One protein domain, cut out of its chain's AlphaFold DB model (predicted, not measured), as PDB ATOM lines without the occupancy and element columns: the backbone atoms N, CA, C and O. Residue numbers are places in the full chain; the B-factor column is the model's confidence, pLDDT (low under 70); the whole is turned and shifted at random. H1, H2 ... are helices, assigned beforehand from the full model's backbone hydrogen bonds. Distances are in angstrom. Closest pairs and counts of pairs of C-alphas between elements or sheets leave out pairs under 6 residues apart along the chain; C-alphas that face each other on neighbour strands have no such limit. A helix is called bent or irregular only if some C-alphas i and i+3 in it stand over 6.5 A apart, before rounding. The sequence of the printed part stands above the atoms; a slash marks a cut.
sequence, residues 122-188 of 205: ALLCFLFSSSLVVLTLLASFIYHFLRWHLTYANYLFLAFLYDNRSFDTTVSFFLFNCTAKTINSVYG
ATOM      1  N   ALA A 122     174.996  90.415 185.110       80.31
ATOM      2  CA  ALA A 122     173.891  90.569 186.045       80.31
ATOM      3  C   ALA A 122     173.144  91.907 185.888       80.31
ATOM      4  O   ALA A 122     171.915  91.906 185.835       80.31
ATOM      5  N   LEU A 123     173.858  93.034 185.769       85.19
ATOM      6  CA  LEU A 123     173.246  94.349 185.564       85.19
ATOM      7  C   LEU A 123     172.540  94.411 184.208       85.19
ATOM      8  O   LEU A 123     171.406  94.878 184.121       85.19
ATOM      9  N   LEU A 124     173.173  93.888 183.158       87.44
ATOM     10  CA  LEU A 124     172.576  93.844 181.825       87.44
ATOM     11  C   LEU A 124     171.297  92.983 181.813       87.44
ATOM     12  O   LEU A 124     170.245  93.436 181.364       87.44
ATOM     13  N   CYS A 125     171.355  91.774 182.378       90.81
ATOM     14  CA  CYS A 125     170.200  90.888 182.531       90.81
ATOM     15  C   CYS A 125     169.079  91.534 183.355       90.81
ATOM     16  O   CYS A 125     167.899  91.380 183.028       90.81
ATOM     17  N   PHE A 126     169.421  92.287 184.400       93.94
ATOM     18  CA  PHE A 126     168.453  93.022 185.206       93.94
ATOM     19  C   PHE A 126     167.748  94.123 184.397       93.94
ATOM     20  O   PHE A 126     166.521  94.235 184.439       93.94
ATOM     21  N   LEU A 127     168.489  94.898 183.602       93.56
ATOM     22  CA  LEU A 127     167.915  95.947 182.753       93.56
ATOM     23  C   LEU A 127     166.979  95.371 181.685       93.56
ATOM     24  O   LEU A 127     165.875  95.883 181.487       93.56
ATOM     25  N   PHE A 128     167.372  94.278 181.030       95.44
ATOM     26  CA  PHE A 128     166.528  93.632 180.022       95.44
ATOM     27  C   PHE A 128     165.280  92.982 180.621       95.44
ATOM     28  O   PHE A 128     164.184  93.168 180.093       95.44
ATOM     29  N   SER A 129     165.419  92.250 181.729       96.56
ATOM     30  CA  SER A 129     164.283  91.586 182.379       96.56
ATOM     31  C   SER A 129     163.268  92.590 182.924       96.56
ATOM     32  O   SER A 129     162.075  92.451 182.659       96.56
ATOM     33  N   SER A 130     163.723  93.640 183.613       96.56
ATOM     34  CA  SER A 130     162.840  94.702 184.112       96.56
ATOM     35  C   SER A 130     162.120  95.433 182.975       96.56
ATOM     36  O   SER A 130     160.903  95.616 183.042       96.56
ATOM     37  N   SER A 131     162.827  95.763 181.890       97.06
ATOM     38  CA  SER A 131     162.228  96.390 180.704       97.06
ATOM     39  C   SER A 131     161.158  95.503 180.063       97.06
ATOM     40  O   SER A 131     160.080  95.989 179.722       97.06
ATOM     41  N   LEU A 132     161.419  94.195 179.941       97.00
ATOM     42  CA  LEU A 132     160.461  93.232 179.396       97.00
ATOM     43  C   LEU A 132     159.198  93.141 180.262       97.00
ATOM     44  O   LEU A 132     158.091  93.187 179.731       97.00
ATOM     45  N   VAL A 133     159.344  93.074 181.590       97.62
ATOM     46  CA  VAL A 133     158.200  93.062 182.515       97.62
ATOM     47  C   VAL A 133     157.355  94.322 182.333       97.62
ATOM     48  O   VAL A 133     156.147  94.221 182.118       97.62
ATOM     49  N   VAL A 134     157.972  95.504 182.321       97.25
ATOM     50  CA  VAL A 134     157.251  96.770 182.121       97.25
ATOM     51  C   VAL A 134     156.534  96.799 180.769       97.25
ATOM     52  O   VAL A 134     155.356  97.148 180.711       97.25
ATOM     53  N   LEU A 135     157.195  96.370 179.690       97.00
ATOM     54  CA  LEU A 135     156.598  96.288 178.354       97.00
ATOM     55  C   LEU A 135     155.380  95.362 178.320       97.00
ATOM     56  O   LEU A 135     154.358  95.724 177.742       97.00
ATOM     57  N   THR A 136     155.455  94.193 178.958       96.38
ATOM     58  CA  THR A 136     154.321  93.256 179.003       96.38
ATOM     59  C   THR A 136     153.134  93.820 179.786       96.38
ATOM     60  O   THR A 136     151.993  93.693 179.339       96.38
ATOM     61  N   LEU A 137     153.387  94.502 180.908       96.06
ATOM     62  CA  LEU A 137     152.342  95.156 181.698       96.06
ATOM     63  C   LEU A 137     151.687  96.299 180.917       96.06
ATOM     64  O   LEU A 137     150.459  96.384 180.871       96.06
ATOM     65  N   LEU A 138     152.487  97.133 180.248       96.06
ATOM     66  CA  LEU A 138     151.982  98.204 179.391       96.06
ATOM     67  C   LEU A 138     151.167  97.647 178.224       96.06
ATOM     68  O   LEU A 138     150.069  98.132 177.975       96.06
ATOM     69  N   ALA A 139     151.647  96.604 177.546       93.94
ATOM     70  CA  ALA A 139     150.920  95.965 176.453       93.94
ATOM     71  C   ALA A 139     149.578  95.382 176.920       93.94
ATOM     72  O   ALA A 139     148.573  95.541 176.230       93.94
ATOM     73  N   SER A 140     149.536  94.756 178.101       94.94
ATOM     74  CA  SER A 140     148.297  94.247 178.700       94.94
ATOM     75  C   SER A 140     147.311  95.376 179.014       94.94
ATOM     76  O   SER A 140     146.137  95.295 178.645       94.94
ATOM     77  N   PHE A 141     147.795  96.460 179.628       91.69
ATOM     78  CA  PHE A 141     146.983  97.633 179.946       91.69
ATOM     79  C   PHE A 141     146.424  98.294 178.683       91.69
ATOM     80  O   PHE A 141     145.221  98.526 178.585       91.69
ATOM     81  N   ILE A 142     147.282  98.522 177.686       89.56
ATOM     82  CA  ILE A 142     146.931  99.064 176.371       89.56
ATOM     83  C   ILE A 142     145.903  98.158 175.692       89.56
ATOM     84  O   ILE A 142     144.863  98.641 175.262       89.56
ATOM     85  N   TYR A 143     146.124  96.843 175.647       89.75
ATOM     86  CA  TYR A 143     145.176  95.906 175.045       89.75
ATOM     87  C   TYR A 143     143.802  95.969 175.715       89.75
ATOM     88  O   TYR A 143     142.787  96.040 175.025       89.75
ATOM     89  N   HIS A 144     143.752  95.970 177.049       86.25
ATOM     90  CA  HIS A 144     142.488  96.039 177.775       86.25
ATOM     91  C   HIS A 144     141.780  97.376 177.533       86.25
ATOM     92  O   HIS A 144     140.608  97.401 177.165       86.25
ATOM     93  N   PHE A 145     142.513  98.480 177.677       83.06
ATOM     94  CA  PHE A 145     142.001  99.829 177.489       83.06
ATOM     95  C   PHE A 145     141.486 100.046 176.060       83.06
ATOM     96  O   PHE A 145     140.330 100.426 175.869       83.06
ATOM     97  N   LEU A 146     142.291  99.724 175.040       80.75
ATOM     98  CA  LEU A 146     141.868  99.844 173.645       80.75
ATOM     99  C   LEU A 146     140.729  98.892 173.301       80.75
ATOM    100  O   LEU A 146     139.857  99.285 172.537       80.75
ATOM    101  N   ARG A 147     140.684  97.671 173.846       82.25
ATOM    102  CA  ARG A 147     139.587  96.736 173.560       82.25
ATOM    103  C   ARG A 147     138.241  97.309 173.990       82.25
ATOM    104  O   ARG A 147     137.310  97.298 173.191       82.25
ATOM    105  N   TRP A 148     138.145  97.857 175.201       78.88
ATOM    106  CA  TRP A 148     136.912  98.503 175.656       78.88
ATOM    107  C   TRP A 148     136.560  99.736 174.822       78.88
ATOM    108  O   TRP A 148     135.402  99.887 174.436       78.88
ATOM    109  N   HIS A 149     137.545 100.570 174.470       79.75
ATOM    110  CA  HIS A 149     137.320 101.735 173.610       79.75
ATOM    111  C   HIS A 149     136.864 101.359 172.193       79.75
ATOM    112  O   HIS A 149     135.939 101.978 171.672       79.75
ATOM    113  N   LEU A 150     137.458 100.331 171.582       77.44
ATOM    114  CA  LEU A 150     137.081  99.828 170.258       77.44
ATOM    115  C   LEU A 150     135.686  99.202 170.274       77.44
ATOM    116  O   LEU A 150     134.891  99.467 169.378       77.44
ATOM    117  N   THR A 151     135.358  98.412 171.298       79.31
ATOM    118  CA  THR A 151     134.014  97.848 171.467       79.31
ATOM    119  C   THR A 151     132.972  98.952 171.649       79.31
ATOM    120  O   THR A 151     131.943  98.930 170.978       79.31
ATOM    121  N   TYR A 152     133.253  99.949 172.490       82.00
ATOM    122  CA  TYR A 152     132.368 101.096 172.691       82.00
ATOM    123  C   TYR A 152     132.173 101.913 171.405       82.00
ATOM    124  O   TYR A 152     131.041 102.203 171.025       82.00
ATOM    125  N   ALA A 153     133.261 102.220 170.689       81.56
ATOM    126  CA  ALA A 153     133.203 102.910 169.403       81.56
ATOM    127  C   ALA A 153     132.417 102.106 168.354       81.56
ATOM    128  O   ALA A 153     131.621 102.684 167.622       81.56
ATOM    129  N   ASN A 154     132.577 100.778 168.322       76.00
ATOM    130  CA  ASN A 154     131.817  99.893 167.441       76.00
ATOM    131  C   ASN A 154     130.316  99.903 167.764       76.00
ATOM    132  O   ASN A 154     129.503  99.994 166.852       76.00
ATOM    133  N   TYR A 155     129.931  99.855 169.045       83.12
ATOM    134  CA  TYR A 155     128.523  99.957 169.443       83.12
ATOM    135  C   TYR A 155     127.914 101.316 169.092       83.12
ATOM    136  O   TYR A 155     126.796 101.362 168.584       83.12
ATOM    137  N   LEU A 156     128.646 102.413 169.311       85.19
ATOM    138  CA  LEU A 156     128.187 103.754 168.942       85.19
ATOM    139  C   LEU A 156     128.045 103.899 167.420       85.19
ATOM    140  O   LEU A 156     127.071 104.471 166.941       85.19
ATOM    141  N   PHE A 157     128.986 103.339 166.661       82.44
ATOM    142  CA  PHE A 157     128.933 103.304 165.203       82.44
ATOM    143  C   PHE A 157     127.751 102.470 164.691       82.44
ATOM    144  O   PHE A 157     127.024 102.923 163.812       82.44
ATOM    145  N   LEU A 158     127.496 101.296 165.281       76.94
ATOM    146  CA  LEU A 158     126.318 100.475 164.977       76.94
ATOM    147  C   LEU A 158     125.009 101.209 165.295       76.94
ATOM    148  O   LEU A 158     124.084 101.158 164.490       76.94
ATOM    149  N   ALA A 159     124.934 101.919 166.424       81.06
ATOM    150  CA  ALA A 159     123.766 102.723 166.781       81.06
ATOM    151  C   ALA A 159     123.544 103.878 165.790       81.06
ATOM    152  O   ALA A 159     122.420 104.096 165.347       81.06
ATOM    153  N   PHE A 160     124.614 104.566 165.379       78.56
ATOM    154  CA  PHE A 160     124.559 105.609 164.351       78.56
ATOM    155  C   PHE A 160     124.125 105.062 162.985       78.56
ATOM    156  O   PHE A 160     123.376 105.729 162.279       78.56
ATOM    157  N   LEU A 161     124.572 103.860 162.601       71.25
ATOM    158  CA  LEU A 161     124.139 103.200 161.366       71.25
ATOM    159  C   LEU A 161     122.671 102.759 161.420       71.25
ATOM    160  O   LEU A 161     121.966 102.930 160.428       71.25
ATOM    161  N   TYR A 162     122.220 102.221 162.559       73.56
ATOM    162  CA  TYR A 162     120.824 101.841 162.788       73.56
ATOM    163  C   TYR A 162     119.885 103.047 162.671       73.56
ATOM    164  O   TYR A 162     118.830 102.949 162.051       73.56
ATOM    165  N   ASP A 163     120.297 104.187 163.224       76.00
ATOM    166  CA  ASP A 163     119.542 105.438 163.155       76.00
ATOM    167  C   ASP A 163     119.561 106.053 161.741       76.00
ATOM    168  O   ASP A 163     118.550 106.569 161.270       76.00
ATOM    169  N   ASN A 164     120.684 105.952 161.013       62.19
ATOM    170  CA  ASN A 164     120.842 106.664 159.740       62.19
ATOM    171  C   ASN A 164     120.223 106.017 158.500       62.19
ATOM    172  O   ASN A 164     120.070 106.734 157.512       62.19
ATOM    173  N   ARG A 165     119.880 104.721 158.464       55.31
ATOM    174  CA  ARG A 165     119.182 104.129 157.298       55.31
ATOM    175  C   ARG A 165     118.501 102.795 157.668       55.31
ATOM    176  O   ARG A 165     119.115 101.955 158.299       55.31
ATOM    177  N   SER A 166     117.291 102.434 157.221       56.88
ATOM    178  CA  SER A 166     116.834 102.328 155.818       56.88
ATOM    179  C   SER A 166     117.858 101.699 154.841       56.88
ATOM    180  O   SER A 166     117.738 101.879 153.628       56.88
ATOM    181  N   PHE A 167     118.904 101.011 155.315       50.12
ATOM    182  CA  PHE A 167     119.887 100.338 154.461       50.12
ATOM    183  C   PHE A 167     120.091  98.932 154.968       50.12
ATOM    184  O   PHE A 167     120.323  98.719 156.152       50.12
ATOM    185  N   ASP A 168     119.981  98.014 154.024       57.69
ATOM    186  CA  ASP A 168     119.949  96.575 154.187       57.69
ATOM    187  C   ASP A 168     121.044  96.067 155.144       57.69
ATOM    188  O   ASP A 168     122.215  95.889 154.792       57.69
ATOM    189  N   THR A 169     120.633  95.860 156.397       53.34
ATOM    190  CA  THR A 169     121.419  95.401 157.556       53.34
ATOM    191  C   THR A 169     122.126  94.070 157.318       53.34
ATOM    192  O   THR A 169     123.074  93.725 158.021       53.34
ATOM    193  N   THR A 170     121.696  93.346 156.294       54.06
ATOM    194  CA  THR A 170     122.190  92.039 155.895       54.06
ATOM    195  C   THR A 170     123.665  92.118 155.466       54.06
ATOM    196  O   THR A 170     124.503  91.384 155.986       54.06
ATOM    197  N   VAL A 171     124.045  93.085 154.621       55.44
ATOM    198  CA  VAL A 171     125.385  93.134 153.992       55.44
ATOM    199  C   VAL A 171     126.508  93.515 154.971       55.44
ATOM    200  O   VAL A 171     127.606  92.958 154.906       55.44
ATOM    201  N   SER A 172     126.250  94.422 155.922       54.56
ATOM    202  CA  SER A 172     127.266  94.818 156.919       54.56
ATOM    203  C   SER A 172     127.518  93.736 157.971       54.56
ATOM    204  O   SER A 172     128.665  93.539 158.377       54.56
ATOM    205  N   PHE A 173     126.484  92.992 158.377       56.34
ATOM    206  CA  PHE A 173     126.645  91.863 159.298       56.34
ATOM    207  C   PHE A 173     127.467  90.732 158.654       56.34
ATOM    208  O   PHE A 173     128.323  90.139 159.313       56.34
ATOM    209  N   PHE A 174     127.282  90.493 157.349       55.28
ATOM    210  CA  PHE A 174     128.075  89.530 156.574       55.28
ATOM    211  C   PHE A 174     129.568  89.897 156.499       55.28
ATOM    212  O   PHE A 174     130.422  89.045 156.754       55.28
ATOM    213  N   LEU A 175     129.908  91.161 156.225       55.31
ATOM    214  CA  LEU A 175     131.304  91.627 156.170       55.31
ATOM    215  C   LEU A 175     132.008  91.571 157.537       55.31
ATOM    216  O   LEU A 175     133.180  91.192 157.615       55.31
ATOM    217  N   PHE A 176     131.300  91.880 158.626       57.62
ATOM    218  CA  PHE A 176     131.856  91.788 159.980       57.62
ATOM    219  C   PHE A 176     132.072  90.324 160.416       57.62
ATOM    220  O   PHE A 176     133.109  89.993 160.994       57.62
ATOM    221  N   ASN A 177     131.152  89.414 160.067       56.22
ATOM    222  CA  ASN A 177     131.309  87.985 160.362       56.22
ATOM    223  C   ASN A 177     132.426  87.319 159.541       56.22
ATOM    224  O   ASN A 177     133.211  86.560 160.115       56.22
ATOM    225  N   CYS A 178     132.568  87.606 158.239       51.91
ATOM    226  CA  CYS A 178     133.676  87.017 157.475       51.91
ATOM    227  C   CYS A 178     135.036  87.623 157.879       51.91
ATOM    228  O   CYS A 178     136.013  86.882 157.948       51.91
ATOM    229  N   THR A 179     135.134  88.909 158.251       56.94
ATOM    230  CA  THR A 179     136.406  89.467 158.773       56.94
ATOM    231  C   THR A 179     136.802  88.851 160.120       56.94
ATOM    232  O   THR A 179     137.967  88.495 160.309       56.94
ATOM    233  N   ALA A 180     135.843  88.608 161.021       54.94
ATOM    234  CA  ALA A 180     136.085  87.893 162.276       54.94
ATOM    235  C   ALA A 180     136.497  86.419 162.062       54.94
ATOM    236  O   ALA A 180     137.382  85.914 162.760       54.94
ATOM    237  N   LYS A 181     135.914  85.730 161.066       52.44
ATOM    238  CA  LYS A 181     136.270  84.344 160.698       52.44
ATOM    239  C   LYS A 181     137.705  84.245 160.160       52.44
ATOM    240  O   LYS A 181     138.437  83.335 160.549       52.44
ATOM    241  N   THR A 182     138.144  85.211 159.351       49.12
ATOM    242  CA  THR A 182     139.520  85.274 158.825       49.12
ATOM    243  C   THR A 182     140.542  85.564 159.927       49.12
ATOM    244  O   THR A 182     141.591  84.924 159.976       49.12
ATOM    245  N   ILE A 183     140.226  86.457 160.869       50.03
ATOM    246  CA  ILE A 183     141.102  86.763 162.014       50.03
ATOM    247  C   ILE A 183     141.256  85.536 162.931       50.03
ATOM    248  O   ILE A 183     142.372  85.194 163.321       50.03
ATOM    249  N   ASN A 184     140.175  84.807 163.217       49.03
ATOM    250  CA  ASN A 184     140.252  83.587 164.031       49.03
ATOM    251  C   ASN A 184     141.023  82.442 163.342       49.03
ATOM    252  O   ASN A 184     141.658  81.644 164.032       49.03
ATOM    253  N   SER A 185     141.016  82.386 162.004       42.72
ATOM    254  CA  SER A 185     141.802  81.427 161.210       42.72
ATOM    255  C   SER A 185     143.311  81.720 161.255       42.72
ATOM    256  O   SER A 185     144.115  80.803 161.401       42.72
ATOM    257  N   VAL A 186     143.704  82.999 161.217       48.91
ATOM    258  CA  VAL A 186     145.120  83.424 161.231       48.91
ATOM    259  C   VAL A 186     145.758  83.314 162.623       48.91
ATOM    260  O   VAL A 186     146.937  82.984 162.727       48.91
ATOM    261  N   TYR A 187     144.997  83.552 163.698       43.28
ATOM    262  CA  TYR A 187     145.529  83.587 165.072       43.28
ATOM    263  C   TYR A 187     145.171  82.362 165.930       43.28
ATOM    264  O   TYR A 187     145.531  82.311 167.105       43.28
ATOM    265  N   GLY A 188     144.469  81.365 165.376       39.50
ATOM    266  CA  GLY A 188     144.180  80.092 166.054       39.50
ATOM    267  C   GLY A 188     143.308  80.202 167.315       39.50
ATOM    268  O   GLY A 188     143.280  79.281 168.133       39.50
TER     269      GLY A 188
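AT A GLANCE: This is residues 122 to 188 of the 205 residues of an uncharacterized protein of Oreochromis aureus (UniProt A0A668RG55). From the first printed residue, one very long helix, H1, makes the length of the model, and a shorter helix, H2, folds back after a turn at its far end, in an open, uneven V. The two arms spread from that turn, and most of both stands free. The printed part has 67 residues with two named helices, H1 then H2, and no named strand; its class is all helix. It is extended, with a radius of gyration of the C-alphas of 19.5 A and spans of 65 by 26 by 10 A.

HOW THE PARTS SIT: Start with H1, residues 122 to 164, and go through a tight link of 4 residues to H2, residues 169 to 187. The two helices are apart, but only just: their closest C-alphas are 8.3 A from each other. Look at residues 122 to 157, which belong to H1, and you find that they stand free; so do residues 173 to 188, of which 173 to 187 belong to H2. On the backbone, every O i to N i+4 pair of H1 is within hydrogen-bond range, and 14 of 15 are in H2. Neither helix is bent or irregular.

IN THESE COORDINATES: Find C-alpha 122 at (173.891, 90.569, 186.045); from there H1 runs 61.4 A to C-alpha 164 at (120.842, 106.664, 159.740). Then find C-alpha 169 at (121.419, 95.401, 157.556), where H2 begins; it runs 27.9 A to C-alpha 187 at (145.529, 83.587, 165.072).

THE WHOLE: The two C-alphas farthest apart are those of Ala 122 and Ser 166, 65.6 A. The printed part has no cut. In the B-factor column, the mean pLDDT of the printed part is 74.2; residues 164 to 188 are under 70, and H2 has a mean of 52 against 86 for H1.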